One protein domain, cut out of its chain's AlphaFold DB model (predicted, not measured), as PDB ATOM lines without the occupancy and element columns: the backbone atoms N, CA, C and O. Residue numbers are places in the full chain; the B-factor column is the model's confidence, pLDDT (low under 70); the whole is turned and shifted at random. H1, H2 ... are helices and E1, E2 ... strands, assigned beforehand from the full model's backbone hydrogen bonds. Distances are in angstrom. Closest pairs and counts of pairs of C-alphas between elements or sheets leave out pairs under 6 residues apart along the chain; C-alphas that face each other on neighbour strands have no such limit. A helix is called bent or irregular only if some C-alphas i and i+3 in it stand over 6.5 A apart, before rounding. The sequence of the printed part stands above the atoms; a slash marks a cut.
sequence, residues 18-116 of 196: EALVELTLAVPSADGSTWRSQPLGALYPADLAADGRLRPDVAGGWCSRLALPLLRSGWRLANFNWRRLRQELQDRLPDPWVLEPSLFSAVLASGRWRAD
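What this domain is: This is residues 18 to 116 of the 196 residues of an uncharacterized protein of Spirochaetaceae bacterium (UniProt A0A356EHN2). The helix H1 makes the core, with the antiparallel pair E1 and E4 on one side of it and the helices H2 and H3 packed on separate parts of it. From that body the chain goes out along E1 into E2 and comes back through E3 into E4, and the hairpin E2 and E3 is an arm that makes the far end of the longest axis; the loop residues 48 to 53 stick out separately. The printed part has 99 residues, with four named strands and then three named helices in the order E1 E2 E3 E4 H1 H2 H3, a mixed class of helices and strands. It is compact, with a radius of gyration of the C-alphas of 14.2 A, and spans 45 by 33 by 29 A.

Where its parts are: E1, residues 19 to 23, begins at C-alpha 19 (33.834, -6.984, 39.139) and is 13.2 A long. E2 is residues 26 to 28 and E3 is residues 34 to 36. E4, residues 40 to 44, is 13.7 A long. H1, residues 58 to 72, begins at C-alpha 58 (37.565, -12.057, 54.812) and is 21.8 A long; it is irregular, but only just, with C-alphas 66 and 69 6.8 A apart. H2, residues 82 to 92, is 15.3 A long. H3, residues 102 to 109, is 11.6 A long and ends at C-alpha 109 (51.541, -4.160, 39.515); it is irregular, with C-alphas 103 and 106 7.0 A apart.

How they stand to each other: E1 and E4 are antiparallel neighbours at 163 degrees, with N 21 and O 42 2.9 A apart, within hydrogen-bond range. E1 runs on into E2 across a break of 2 residues, at 35 degrees. E2 and E3 form a hairpin, antiparallel at 147 degrees, with N 27 and O 35 2.8 A apart, within hydrogen-bond range. E2 and H1 are apart, and so are E3 and H1. The closest C-alphas of E4 and H1 are those of Gly 41 and Gly 61, 3.5 A apart. H1, with residues 59 to 63 alone, touches H2, closest at the C-alphas of Ala 59 and Arg 86, 5.6 A; they form a helical hairpin, opposite ways at a steep tilt of 42 degrees. H1, with residues 65 to 70 alone, touches H3, closest at the C-alphas of Leu 66 and Ser 105, 5.7 A, the same way at a steep tilt of 60 degrees. H2 and H3 are apart. Every O i to N i+4 pair is within hydrogen-bond range in H2, but 9 of 11 in H1 and 2 of 4 in H3.

The domain as a whole: The two C-alphas farthest apart are those of Ala 30 and Gly 111, 45.2 A. The link from E4 to H1, 13 residues, is long. The printed part has no cut, and no printed residue is under 70 in pLDDT.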
ATOM      1  N   GLU A  18      34.890  -7.940  34.533       93.88
ATOM      2  CA  GLU A  18      35.443  -8.163  35.868       93.88
ATOM      3  C   GLU A  18      34.694  -7.273  36.866       93.88
ATOM      4  O   GLU A  18      34.294  -6.157  36.526       93.88
ATOM      5  N   ALA A  19      34.476  -7.762  38.085       94.19
ATOM      6  CA  ALA A  19      33.834  -6.984  39.139       94.19
ATOM      7  C   ALA A  19      34.397  -7.342  40.514       94.19
ATOM      8  O   ALA A  19      34.778  -8.483  40.770       94.19
ATOM      9  N   LEU A  20      34.406  -6.358  41.409       95.62
ATOM     10  CA  LEU A  20      34.671  -6.550  42.829       95.62
ATOM     11  C   LEU A  20      33.331  -6.533  43.555       95.62
ATOM     12  O   LEU A  20      32.572  -5.573  43.421       95.62
ATOM     13  N   VAL A  21      33.036  -7.586  44.303       95.19
ATOM     14  CA  VAL A  21      31.841  -7.663  45.144       95.19
ATOM     15  C   VAL A  21      32.289  -7.518  46.587       95.19
ATOM     16  O   VAL A  21      33.062  -8.340  47.062       95.19
ATOM     17  N   GLU A  22      31.810  -6.479  47.269       95.06
ATOM     18  CA  GLU A  22      32.137  -6.175  48.665       95.06
ATOM     19  C   GLU A  22      30.859  -6.141  49.513       95.06
ATOM     20  O   GLU A  22      29.855  -5.544  49.124       95.06
ATOM     21  N   LEU A  23      30.907  -6.771  50.686       92.94
ATOM     22  CA  LEU A  23      29.870  -6.750  51.713       92.94
ATOM     23  C   LEU A  23      30.471  -6.181  52.996       92.94
ATOM     24  O   LEU A  23      31.387  -6.764  53.568       92.94
ATOM     25  N   THR A  24      29.952  -5.053  53.466       92.19
ATOM     26  CA  THR A  24      30.379  -4.429  54.727       92.19
ATOM     27  C   THR A  24      29.268  -4.538  55.754       92.19
ATOM     28  O   THR A  24      28.120  -4.227  55.427       92.19
ATOM     29  N   LEU A  25      29.602  -4.885  56.995       85.94
ATOM     30  CA  LEU A  25      28.679  -4.714  58.108       85.94
ATOM     31  C   LEU A  25      28.493  -3.215  58.358       85.94
ATOM     32  O   LEU A  25      29.473  -2.483  58.488       85.94
ATOM     33  N   ALA A  26      27.239  -2.775  58.397       86.75
ATOM     34  CA  ALA A  26      26.856  -1.426  58.784       86.75
ATOM     35  C   ALA A  26      26.520  -1.416  60.280       86.75
ATOM     36  O   ALA A  26      25.689  -2.207  60.726       86.75
ATOM     37  N   VAL A  27      27.161  -0.532  61.041       81.62
ATOM     38  CA  VAL A  27      26.941  -0.372  62.482       81.62
ATOM     39  C   VAL A  27      26.372   1.024  62.732       81.62
ATOM     40  O   VAL A  27      27.053   2.006  62.426       81.62
ATOM     41  N   PRO A  28      25.136   1.145  63.243       79.75
ATOM     42  CA  PRO A  28      24.574   2.437  63.616       79.75
ATOM     43  C   PRO A  28      25.404   3.104  64.717       79.75
ATOM     44  O   PRO A  28      25.823   2.445  65.669       79.75
ATOM     45  N   SER A  29      25.615   4.409  64.585       79.81
ATOM     46  CA  SER A  29      26.264   5.259  65.586       79.81
ATOM     47  C   SER A  29      25.223   6.009  66.425       79.81
ATOM     48  O   SER A  29      24.108   6.257  65.957       79.81
ATOM     49  N   ALA A  30      25.587   6.413  67.646       73.31
ATOM     50  CA  ALA A  30      24.732   7.212  68.525       73.31
ATOM     51  C   ALA A  30      24.404   8.598  67.938       73.31
ATOM     52  O   ALA A  30      23.325   9.136  68.180       73.31
ATOM     53  N   ASP A  31      25.298   9.157  67.116       79.62
ATOM     54  CA  ASP A  31      25.089  10.430  66.409       79.62
ATOM     55  C   ASP A  31      24.187  10.307  65.160       79.62
ATOM     56  O   ASP A  31      24.006  11.275  64.420       79.62
ATOM     57  N   GLY A  32      23.627   9.119  64.903       79.81
ATOM     58  CA  GLY A  32      22.807   8.826  63.727       79.81
ATOM     59  C   GLY A  32      23.608   8.552  62.450       79.81
ATOM     60  O   GLY A  32      23.009   8.256  61.413       79.81
ATOM     61  N   SER A  33      24.944   8.609  62.495       85.50
ATOM     62  CA  SER A  33      25.793   8.136  61.401       85.50
ATOM     63  C   SER A  33      25.851   6.599  61.354       85.50
ATOM     64  O   SER A  33      25.210   5.886  62.127       85.50
ATOM     65  N   THR A  34      26.572   6.052  60.376       87.50
ATOM     66  CA  THR A  34      26.724   4.604  60.197       87.50
ATOM     67  C   THR A  34      28.178   4.291  59.920       87.50
ATOM     68  O   THR A  34      28.734   4.712  58.899       87.50
ATOM     69  N   TRP A  35      28.786   3.511  60.801       87.62
ATOM     70  CA  TRP A  35      30.114   2.972  60.581       87.62
ATOM     71  C   TRP A  35      30.073   1.711  59.745       87.62
ATOM     72  O   TRP A  35      29.045   1.044  59.619       87.62
ATOM     73  N   ARG A  36      31.212   1.395  59.133       90.44
ATOM     74  CA  ARG A  36      31.352   0.247  58.245       90.44
ATOM     75  C   ARG A  36      32.563  -0.572  58.641       90.44
ATOM     76  O   ARG A  36      33.641  -0.019  58.860       90.44
ATOM     77  N   SER A  37      32.380  -1.885  58.689       91.56
ATOM     78  CA  SER A  37      33.488  -2.828  58.790       91.56
ATOM     79  C   SER A  37      34.375  -2.767  57.543       91.56
ATOM     80  O   SER A  37      33.976  -2.265  56.484       91.56
ATOM     81  N   GLN A  38      35.556  -3.372  57.634       95.00
ATOM     82  CA  GLN A  38      36.261  -3.842  56.453       95.00
ATOM     83  C   GLN A  38      35.373  -4.836  55.689       95.00
ATOM     84  O   GLN A  38      34.561  -5.545  56.302       95.00
ATOM     85  N   PRO A  39      35.456  -4.861  54.351       95.31
ATOM     86  CA  PRO A  39      34.570  -5.687  53.553       95.31
ATOM     87  C   PRO A  39      34.904  -7.174  53.707       95.31
ATOM     88  O   PRO A  39      36.063  -7.569  53.751       95.31
ATOM     89  N   LEU A  40      33.880  -8.019  53.695       95.00
ATOM     90  CA  LEU A  40      33.993  -9.332  53.068       95.00
ATOM     91  C   LEU A  40      33.938  -9.121  51.557       95.00
ATOM     92  O   LEU A  40      33.244  -8.216  51.091       95.00
ATOM     93  N   GLY A  41      34.612  -9.947  50.770       96.12
ATOM     94  CA  GLY A  41      34.630  -9.724  49.329       96.12
ATOM     95  C   GLY A  41      34.846 -10.958  48.482       96.12
ATOM     96  O   GLY A  41      35.218 -12.018  48.977       96.12
ATOM     97  N   ALA A  42      34.559 -10.799  47.195       96.25
ATOM     98  CA  ALA A  42      34.803 -11.777  46.148       96.25
ATOM     99  C   ALA A  42      35.121 -11.062  44.826       96.25
ATOM    100  O   ALA A  42      34.585  -9.992  44.523       96.25
ATOM    101  N   LEU A  43      35.978 -11.674  44.018       96.12
ATOM    102  CA  LEU A  43      36.408 -11.197  42.712       96.12
ATOM    103  C   LEU A  43      35.666 -11.960  41.618       96.12
ATOM    104  O   LEU A  43      35.848 -13.160  41.458       96.12
ATOM    105  N   TYR A  44      34.862 -11.287  40.809       94.88
ATOM    106  CA  TYR A  44      34.242 -11.897  39.636       94.88
ATOM    107  C   TYR A  44      35.116 -11.678  38.388       94.88
ATOM    108  O   TYR A  44      35.558 -10.547  38.163       94.88
ATOM    109  N   PRO A  45      35.340 -12.707  37.548       93.50
ATOM    110  CA  PRO A  45      34.804 -14.073  37.646       93.50
ATOM    111  C   PRO A  45      35.674 -15.050  38.460       93.50
ATOM    112  O   PRO A  45      35.307 -16.213  38.586       93.50
ATOM    113  N   ALA A  46      36.816 -14.613  38.999       91.81
ATOM    114  CA  ALA A  46      37.826 -15.485  39.613       91.81
ATOM    115  C   ALA A  46      37.318 -16.354  40.788       91.81
ATOM    116  O   ALA A  46      37.791 -17.474  40.963       91.81
ATOM    117  N   ASP A  47      36.357 -15.851  41.561       94.31
ATOM    118  CA  ASP A  47      35.747 -16.500  42.726       94.31
ATOM    119  C   ASP A  47      34.350 -17.074  42.431       94.31
ATOM    120  O   ASP A  47      33.657 -17.519  43.352       94.31
ATOM    121  N   LEU A  48      33.899 -17.051  41.171       93.06
ATOM    122  CA  LEU A  48      32.611 -17.632  40.803       93.06
ATOM    123  C   LEU A  48      32.691 -19.156  40.922       93.06
ATOM    124  O   LEU A  48      33.413 -19.817  40.175       93.06
ATOM    125  N   ALA A  49      31.941 -19.722  41.864       92.50
ATOM    126  CA  ALA A  49      31.866 -21.166  42.023       92.50
ATOM    127  C   ALA A  49      31.078 -21.818  40.870       92.50
ATOM    128  O   ALA A  49      30.318 -21.164  40.154       92.50
ATOM    129  N   ALA A  50      31.235 -23.135  40.709       92.38
ATOM    130  CA  ALA A  50      30.575 -23.904  39.648       92.38
ATOM    131  C   ALA A  50      29.034 -23.858  39.719       92.38
ATOM    132  O   ALA A  50      28.364 -24.029  38.706       92.38
ATOM    133  N   ASP A  51      28.475 -23.593  40.903       93.19
ATOM    134  CA  ASP A  51      27.040 -23.383  41.130       93.19
ATOM    135  C   ASP A  51      26.565 -21.958  40.772       93.19
ATOM    136  O   ASP A  51      25.413 -21.606  41.026       93.19
ATOM    137  N   GLY A  52      27.446 -21.127  40.204       91.25
ATOM    138  CA  GLY A  52      27.160 -19.748  39.818       91.25
ATOM    139  C   GLY A  52      27.094 -18.771  40.991       91.25
ATOM    140  O   GLY A  52      26.596 -17.658  40.818       91.25
ATOM    141  N   ARG A  53      27.562 -19.155  42.186       94.06
ATOM    142  CA  ARG A  53      27.506 -18.308  43.385       94.06
ATOM    143  C   ARG A  53      28.861 -17.695  43.711       94.06
ATOM    144  O   ARG A  53      29.901 -18.341  43.609       94.06
ATOM    145  N   LEU A  54      28.827 -16.453  44.182       94.19
ATOM    146  CA  LEU A  54      29.946 -15.825  44.878       94.19
ATOM    147  C   LEU A  54      29.754 -16.023  46.381       94.19
ATOM    148  O   LEU A  54      28.645 -15.877  46.896       94.19
ATOM    149  N   ARG A  55      30.841 -16.344  47.083       93.56
ATOM    150  CA  ARG A  55      30.871 -16.486  48.544       93.56
ATOM    151  C   ARG A  55      31.893 -15.495  49.104       93.56
ATOM    152  O   ARG A  55      33.066 -15.866  49.215       93.56
ATOM    153  N   PRO A  56      31.482 -14.238  49.365       94.62
ATOM    154  CA  PRO A  56      32.373 -13.243  49.933       94.62
ATOM    155  C   PRO A  56      32.902 -13.691  51.291       94.62
ATOM    156  O   PRO A  56      32.134 -14.158  52.130       94.62
ATOM    157  N   ASP A  57      34.202 -13.543  51.506       94.44
ATOM    158  CA  ASP A  57      34.853 -13.858  52.775       94.44
ATOM    159  C   ASP A  57      35.921 -12.814  53.130       94.44
ATOM    160  O   ASP A  57      36.122 -11.831  52.413       94.44
ATOM    161  N   VAL A  58      36.584 -13.009  54.273       95.12
ATOM    162  CA  VAL A  58      37.565 -12.057  54.812       95.12
ATOM    163  C   VAL A  58      38.748 -11.888  53.855       95.12
ATOM    164  O   VAL A  58      39.127 -10.766  53.523       95.12
ATOM    165  N   ALA A  59      39.301 -12.997  53.358       96.12
ATOM    166  CA  ALA A  59      40.450 -12.978  52.457       96.12
ATOM    167  C   ALA A  59      40.097 -12.402  51.075       96.12
ATOM    168  O   ALA A  59      40.881 -11.653  50.499       96.12
ATOM    169  N   GLY A  60      38.905 -12.685  50.556       96.75
ATOM    170  CA  GLY A  60      38.398 -12.103  49.321       96.75
ATOM    171  C   GLY A  60      38.102 -10.607  49.451       96.75
ATOM    172  O   GLY A  60      38.307  -9.872  48.489       96.75
ATOM    173  N   GLY A  61      37.716 -10.128  50.638       96.94
ATOM    174  CA  GLY A  61      37.598  -8.696  50.938       96.94
ATOM    175  C   GLY A  61      38.948  -7.988  50.969       96.94
ATOM    176  O   GLY A  61      39.107  -6.890  50.434       96.94
ATOM    177  N   TRP A  62      39.966  -8.644  51.521       96.88
ATOM    178  CA  TRP A  62      41.333  -8.138  51.451       96.88
ATOM    179  C   TRP A  62      41.822  -8.068  49.994       96.88
ATOM    180  O   TRP A  62      42.329  -7.039  49.538       96.88
ATOM    181  N   CYS A  63      41.586  -9.132  49.218       96.88
ATOM    182  CA  CYS A  63      41.900  -9.180  47.791       96.88
ATOM    183  C   CYS A  63      41.140  -8.120  46.980       96.88
ATOM    184  O   CYS A  63      41.729  -7.532  46.076       96.88
ATOM    185  N   SER A  64      39.868  -7.838  47.287       96.69
ATOM    186  CA  SER A  64      39.101  -6.798  46.587       96.69
ATOM    187  C   SER A  64      39.692  -5.412  46.820       96.69
ATOM    188  O   SER A  64      39.870  -4.659  45.860       96.69
ATOM    189  N   ARG A  65      40.104  -5.097  48.055       96.25
ATOM    190  CA  ARG A  65      40.795  -3.836  48.367       96.25
ATOM    191  C   ARG A  65      42.140  -3.709  47.671       96.25
ATOM    192  O   ARG A  65      42.457  -2.627  47.179       96.25
ATOM    193  N   LEU A  66      42.900  -4.800  47.582       96.38
ATOM    194  CA  LEU A  66      44.142  -4.839  46.812       96.38
ATOM    195  C   LEU A  66      43.888  -4.642  45.304       96.38
ATOM    196  O   LEU A  66      44.630  -3.924  44.633       96.38
ATOM    197  N   ALA A  67      42.839  -5.264  44.766       95.81
ATOM    198  CA  ALA A  67      42.505  -5.247  43.346       95.81
ATOM    199  C   ALA A  67      41.909  -3.915  42.864       95.81
ATOM    200  O   ALA A  67      42.091  -3.543  41.705       95.81
ATOM    201  N   LEU A  68      41.208  -3.180  43.730       94.56
ATOM    202  CA  LEU A  68      40.528  -1.930  43.383       94.56
ATOM    203  C   LEU A  68      41.429  -0.879  42.704       94.56
ATOM    204  O   LEU A  68      41.052  -0.403  41.628       94.56
ATOM    205  N   PRO A  69      42.596  -0.490  43.258       94.12
ATOM    206  CA  PRO A  69      43.479   0.463  42.588       94.12
ATOM    207  C   PRO A  69      44.031  -0.071  41.256       94.12
ATOM    208  O   PRO A  69      44.192   0.710  40.322       94.12
ATOM    209  N   LEU A  70      44.251  -1.385  41.134       93.38
ATOM    210  CA  LEU A  70      44.745  -2.022  39.907       93.38
ATOM    211  C   LEU A  70      43.697  -1.976  38.786       93.38
ATOM    212  O   LEU A  70      43.989  -1.561  37.666       93.38
ATOM    213  N   LEU A  71      42.450  -2.334  39.092       92.38
ATOM    214  CA  LEU A  71      41.347  -2.234  38.135       92.38
ATOM    215  C   LEU A  71      41.153  -0.796  37.649       92.38
ATOM    216  O   LEU A  71      40.959  -0.560  36.457       92.38
ATOM    217  N   ARG A  72      41.254   0.182  38.561       92.81
ATOM    218  CA  ARG A  72      41.166   1.611  38.222       92.81
ATOM    219  C   ARG A  72      42.296   2.077  37.303       92.81
ATOM    220  O   ARG A  72      42.077   3.003  36.529       92.81
ATOM    221  N   SER A  73      43.463   1.435  37.342       92.31
ATOM    222  CA  SER A  73      44.568   1.702  36.414       92.31
ATOM    223  C   SER A  73      44.490   0.887  35.113       92.31
ATOM    224  O   SER A  73      45.451   0.871  34.349       92.31
ATOM    225  N   GLY A  74      43.383   0.178  34.860       93.19
ATOM    226  CA  GLY A  74      43.182  -0.642  33.659       93.19
ATOM    227  C   GLY A  74      43.841  -2.024  33.703       93.19
ATOM    228  O   GLY A  74      43.838  -2.739  32.700       93.19
ATOM    229  N   TRP A  75      44.402  -2.422  34.847       93.94
ATOM    230  CA  TRP A  75      44.962  -3.756  35.026       93.94
ATOM    231  C   TRP A  75      43.832  -4.791  35.139       93.94
ATOM    232  O   TRP A  75      42.794  -4.513  35.733       93.94
ATOM    233  N   ARG A  76      44.012  -5.979  34.549       93.19
ATOM    234  CA  ARG A  76      42.985  -7.035  34.486       93.19
ATOM    235  C   ARG A  76      43.155  -8.046  35.606       93.19
ATOM    236  O   ARG A  76      44.255  -8.570  35.764       93.19
ATOM    237  N   LEU A  77      42.072  -8.402  36.300       92.25
ATOM    238  CA  LEU A  77      42.082  -9.444  37.338       92.25
ATOM    239  C   LEU A  77      42.665 -10.764  36.835       92.25
ATOM    240  O   LEU A  77      43.409 -11.410  37.571       92.25
ATOM    241  N   ALA A  78      42.406 -11.127  35.578       91.25
ATOM    242  CA  ALA A  78      42.955 -12.335  34.962       91.25
ATOM    243  C   ALA A  78      44.500 -12.412  34.948       91.25
ATOM    244  O   ALA A  78      45.053 -13.503  34.823       91.25
ATOM    245  N   ASN A  79      45.208 -11.289  35.111       91.44
ATOM    246  CA  ASN A  79      46.673 -11.242  35.072       91.44
ATOM    247  C   ASN A  79      47.344 -11.780  36.351       91.44
ATOM    248  O   ASN A  79      48.572 -11.838  36.415       91.44
ATOM    249  N   PHE A  80      46.580 -12.149  37.381       93.25
ATOM    250  CA  PHE A  80      47.125 -12.657  38.637       93.25
ATOM    251  C   PHE A  80      46.325 -13.839  39.170       93.25
ATOM    252  O   PHE A  80      45.110 -13.938  39.009       93.25
ATOM    253  N   ASN A  81      47.015 -14.740  39.867       93.69
ATOM    254  CA  ASN A  81      46.388 -15.897  40.484       93.69
ATOM    255  C   ASN A  81      45.790 -15.534  41.854       93.69
ATOM    256  O   ASN A  81      46.345 -15.858  42.905       93.69
ATOM    257  N   TRP A  82      44.637 -14.864  41.827       94.44
ATOM    258  CA  TRP A  82      43.906 -14.437  43.024       94.44
ATOM    259  C   TRP A  82      43.497 -15.591  43.933       94.44
ATOM    260  O   TRP A  82      43.584 -15.473  45.153       94.44
ATOM    261  N   ARG A  83      43.123 -16.736  43.349       92.94
ATOM    262  CA  ARG A  83      42.768 -17.939  44.109       92.94
ATOM    263  C   ARG A  83      43.940 -18.425  44.958       92.94
ATOM    264  O   ARG A  83      43.758 -18.736  46.130       92.94
ATOM    265  N   ARG A  84      45.150 -18.453  44.384       93.69
ATOM    266  CA  ARG A  84      46.366 -18.798  45.130       93.69
ATOM    267  C   ARG A  84      46.660 -17.777  46.225       93.69
ATOM    268  O   ARG A  84      46.995 -18.183  47.328       93.69
ATOM    269  N   LEU A  85      46.529 -16.481  45.946       95.06
ATOM    270  CA  LEU A  85      46.737 -15.445  46.963       95.06
ATOM    271  C   LEU A  85      45.778 -15.604  48.147       95.06
ATOM    272  O   LEU A  85      46.216 -15.553  49.290       95.06
ATOM    273  N   ARG A  86      44.491 -15.831  47.876       94.50
ATOM    274  CA  ARG A  86      43.471 -16.038  48.908       94.50
ATOM    275  C   ARG A  86      43.800 -17.238  49.796       94.50
ATOM    276  O   ARG A  86      43.710 -17.118  51.012       94.50
ATOM    277  N   GLN A  87      44.251 -18.341  49.195       93.12
ATOM    278  CA  GLN A  87      44.719 -19.511  49.940       93.12
ATOM    279  C   GLN A  87      45.924 -19.166  50.828       93.12
ATOM    280  O   GLN A  87      45.915 -19.457  52.014       93.12
ATOM    281  N   GLU A  88      46.932 -18.476  50.287       95.62
ATOM    282  CA  GLU A  88      48.124 -18.096  51.060       95.62
ATOM    283  C   GLU A  88      47.793 -17.126  52.206       95.62
ATOM    284  O   GLU A  88      48.420 -17.202  53.258       95.62
ATOM    285  N   LEU A  89      46.810 -16.232  52.038       95.00
ATOM    286  CA  LEU A  89      46.317 -15.372  53.120       95.00
ATOM    287  C   LEU A  89      45.711 -16.208  54.250       95.00
ATOM    288  O   LEU A  89      46.076 -16.012  55.403       95.00
ATOM    289  N   GLN A  90      44.827 -17.149  53.909       92.69
ATOM    290  CA  GLN A  90      44.158 -18.022  54.878       92.69
ATOM    291  C   GLN A  90      45.139 -18.957  55.598       92.69
ATOM    292  O   GLN A  90      45.001 -19.181  56.797       92.69
ATOM    293  N   ASP A  91      46.148 -19.469  54.890       92.69
ATOM    294  CA  ASP A  91      47.129 -20.402  55.451       92.69
ATOM    295  C   ASP A  91      48.147 -19.713  56.375       92.69
ATOM    296  O   ASP A  91      48.719 -20.351  57.260       92.69
ATOM    297  N   ARG A  92      48.425 -18.420  56.155       92.25
ATOM    298  CA  ARG A  92      49.506 -17.693  56.848       92.25
ATOM    299  C   ARG A  92      49.021 -16.746  57.931       92.25
ATOM    300  O   ARG A  92      49.785 -16.458  58.852       92.25
ATOM    301  N   LEU A  93      47.812 -16.211  57.795       91.19
ATOM    302  CA  LEU A  93      47.307 -15.140  58.643       91.19
ATOM    303  C   LEU A  93      45.958 -15.547  59.242       91.19
ATOM    304  O   LEU A  93      45.022 -15.819  58.493       91.19
ATOM    305  N   PRO A  94      45.816 -15.518  60.578       87.06
ATOM    306  CA  PRO A  94      44.513 -15.677  61.223       87.06
ATOM    307  C   PRO A  94      43.506 -14.607  60.781       87.06
ATOM    308  O   PRO A  94      42.321 -14.888  60.636       87.06
ATOM    309  N   ASP A  95      43.993 -13.387  60.538       90.56
ATOM    310  CA  ASP A  95      43.228 -12.278  59.977       90.56
ATOM    311  C   ASP A  95      44.093 -11.542  58.936       90.56
ATOM    312  O   ASP A  95      45.157 -11.033  59.290       90.56
ATOM    313  N   PRO A  96      43.691 -11.470  57.654       93.62
ATOM    314  CA  PRO A  96      44.468 -10.779  56.631       93.62
ATOM    315  C   PRO A  96      44.481  -9.252  56.809       93.62
ATOM    316  O   PRO A  96      45.416  -8.603  56.344       93.62
ATOM    317  N   TRP A  97      43.495  -8.666  57.500       92.94
ATOM    318  CA  TRP A  97      43.394  -7.212  57.692       92.94
ATOM    319  C   TRP A  97      44.448  -6.629  58.632       92.94
ATOM    320  O   TRP A  97      44.583  -5.411  58.702       92.94
ATOM    321  N   VAL A  98      45.245  -7.474  59.296       90.19
ATOM    322  CA  VAL A  98      46.459  -7.034  60.006       90.19
ATOM    323  C   VAL A  98      47.518  -6.472  59.050       90.19
ATOM    324  O   VAL A  98      48.436  -5.780  59.482       90.19
ATOM    325  N   LEU A  99      47.410  -6.787  57.756       90.94
ATOM    326  CA  LEU A  99      48.222  -6.216  56.691       90.94
ATOM    327  C   LEU A  99      47.380  -5.233  55.883       90.94
ATOM    328  O   LEU A  99      46.285  -5.566  55.439       90.94
ATOM    329  N   GLU A 100      47.922  -4.049  55.617       89.31
ATOM    330  CA  GLU A 100      47.243  -3.025  54.824       89.31
ATOM    331  C   GLU A 100      47.294  -3.383  53.319       89.31
ATOM    332  O   GLU A 100      48.381  -3.346  52.728       89.31
ATOM    333  N   PRO A 101      46.158  -3.716  52.658       92.62
ATOM    334  CA  PRO A 101      46.159  -4.178  51.266       92.62
ATOM    335  C   PRO A 101      46.774  -3.165  50.300       92.62
ATOM    336  O   PRO A 101      47.443  -3.540  49.335       92.62
ATOM    337  N   SER A 102      46.575  -1.868  50.553       87.31
ATOM    338  CA  SER A 102      47.040  -0.808  49.656       87.31
ATOM    339  C   SER A 102      48.563  -0.806  49.468       87.31
ATOM    340  O   SER A 102      49.030  -0.527  48.357       87.31
ATOM    341  N   LEU A 103      49.330  -1.237  50.479       88.44
ATOM    342  CA  LEU A 103      50.796  -1.333  50.432       88.44
ATOM    343  C   LEU A 103      51.311  -2.354  49.407       88.44
ATOM    344  O   LEU A 103      52.454  -2.267  48.958       88.44
ATOM    345  N   PHE A 104      50.474  -3.305  48.994       92.62
ATOM    346  CA  PHE A 104      50.867  -4.391  48.096       92.62
ATOM    347  C   PHE A 104      50.489  -4.150  46.634       92.62
ATOM    348  O   PHE A 104      50.990  -4.845  45.747       92.62
ATOM    349  N   SER A 105      49.644  -3.154  46.363       90.38
ATOM    350  CA  SER A 105      49.144  -2.862  45.015       90.38
ATOM    351  C   SER A 105      50.281  -2.563  44.030       90.38
ATOM    352  O   SER A 105      50.374  -3.194  42.978       90.38
ATOM    353  N   ALA A 106      51.217  -1.687  44.405       87.88
ATOM    354  CA  ALA A 106      52.378  -1.341  43.583       87.88
ATOM    355  C   ALA A 106      53.316  -2.540  43.348       87.88
ATOM    356  O   ALA A 106      53.839  -2.739  42.248       87.88
ATOM    357  N   VAL A 107      53.499  -3.378  44.370       90.94
ATOM    358  CA  VAL A 107      54.329  -4.586  44.284       90.94
ATOM    359  C   VAL A 107      53.729  -5.579  43.289       90.94
ATOM    360  O   VAL A 107      54.453  -6.098  42.436       90.94
ATOM    361  N   LEU A 108      52.413  -5.796  43.352       92.88
ATOM    362  CA  LEU A 108      51.694  -6.675  42.433       92.88
ATOM    363  C   LEU A 108      51.727  -6.126  41.001       92.88
ATOM    364  O   LEU A 108      52.087  -6.862  40.083       92.88
ATOM    365  N   ALA A 109      51.469  -4.827  40.819       89.12
ATOM    366  CA  ALA A 109      51.541  -4.160  39.515       89.12
ATOM    367  C   ALA A 109      52.925  -4.285  38.853       89.12
ATOM    368  O   ALA A 109      53.021  -4.431  37.639       89.12
ATOM    369  N   SER A 110      53.999  -4.269  39.650       90.06
ATOM    370  CA  SER A 110      55.377  -4.420  39.161       90.06
ATOM    371  C   SER A 110      55.805  -5.869  38.879       90.06
ATOM    372  O   SER A 110      56.953  -6.098  38.499       90.06
ATOM    373  N   GLY A 111      54.929  -6.858  39.102       89.94
ATOM    374  CA  GLY A 111      55.250  -8.280  38.933       89.94
ATOM    375  C   GLY A 111      56.239  -8.828  39.971       89.94
ATOM    376  O   GLY A 111      56.776  -9.918  39.797       89.94
ATOM    377  N   ARG A 112      56.490  -8.090  41.060       91.12
ATOM    378  CA  ARG A 112      57.453  -8.453  42.119       91.12
ATOM    379  C   ARG A 112      56.799  -9.122  43.324       91.12
ATOM    380  O   ARG A 112      57.430  -9.231  44.376       91.12
ATOM    381  N   TRP A 113      55.534  -9.518  43.199       91.06
ATOM    382  CA  TRP A 113      54.793 -10.172  44.271       91.06
ATOM    383  C   TRP A 113      55.474 -11.467  44.711       91.06
ATOM    384  O   TRP A 113      55.852 -12.299  43.885       91.06
ATOM    385  N   ARG A 114      55.568 -11.662  46.027       90.81
ATOM    386  CA  ARG A 114      56.022 -12.912  46.625       90.81
ATOM    387  C   ARG A 114      55.147 -13.266  47.819       90.81
ATOM    388  O   ARG A 114      54.770 -12.398  48.601       90.81
ATOM    389  N   ALA A 115      54.853 -14.556  47.979       87.94
ATOM    390  CA  ALA A 115      54.033 -15.042  49.089       87.94
ATOM    391  C   ALA A 115      54.675 -14.775  50.461       87.94
ATOM    392  O   ALA A 115      53.969 -14.624  51.449       87.94
ATOM    393  N   ASP A 116      56.004 -14.652  50.531       88.81
ATOM    394  CA  ASP A 116      56.706 -14.325  51.771       88.81
ATOM    395  C   ASP A 116      56.556 -12.860  52.200       88.81
ATOM    396  O   ASP A 116      57.102 -12.492  53.233       88.81
TER     397      ASP A 116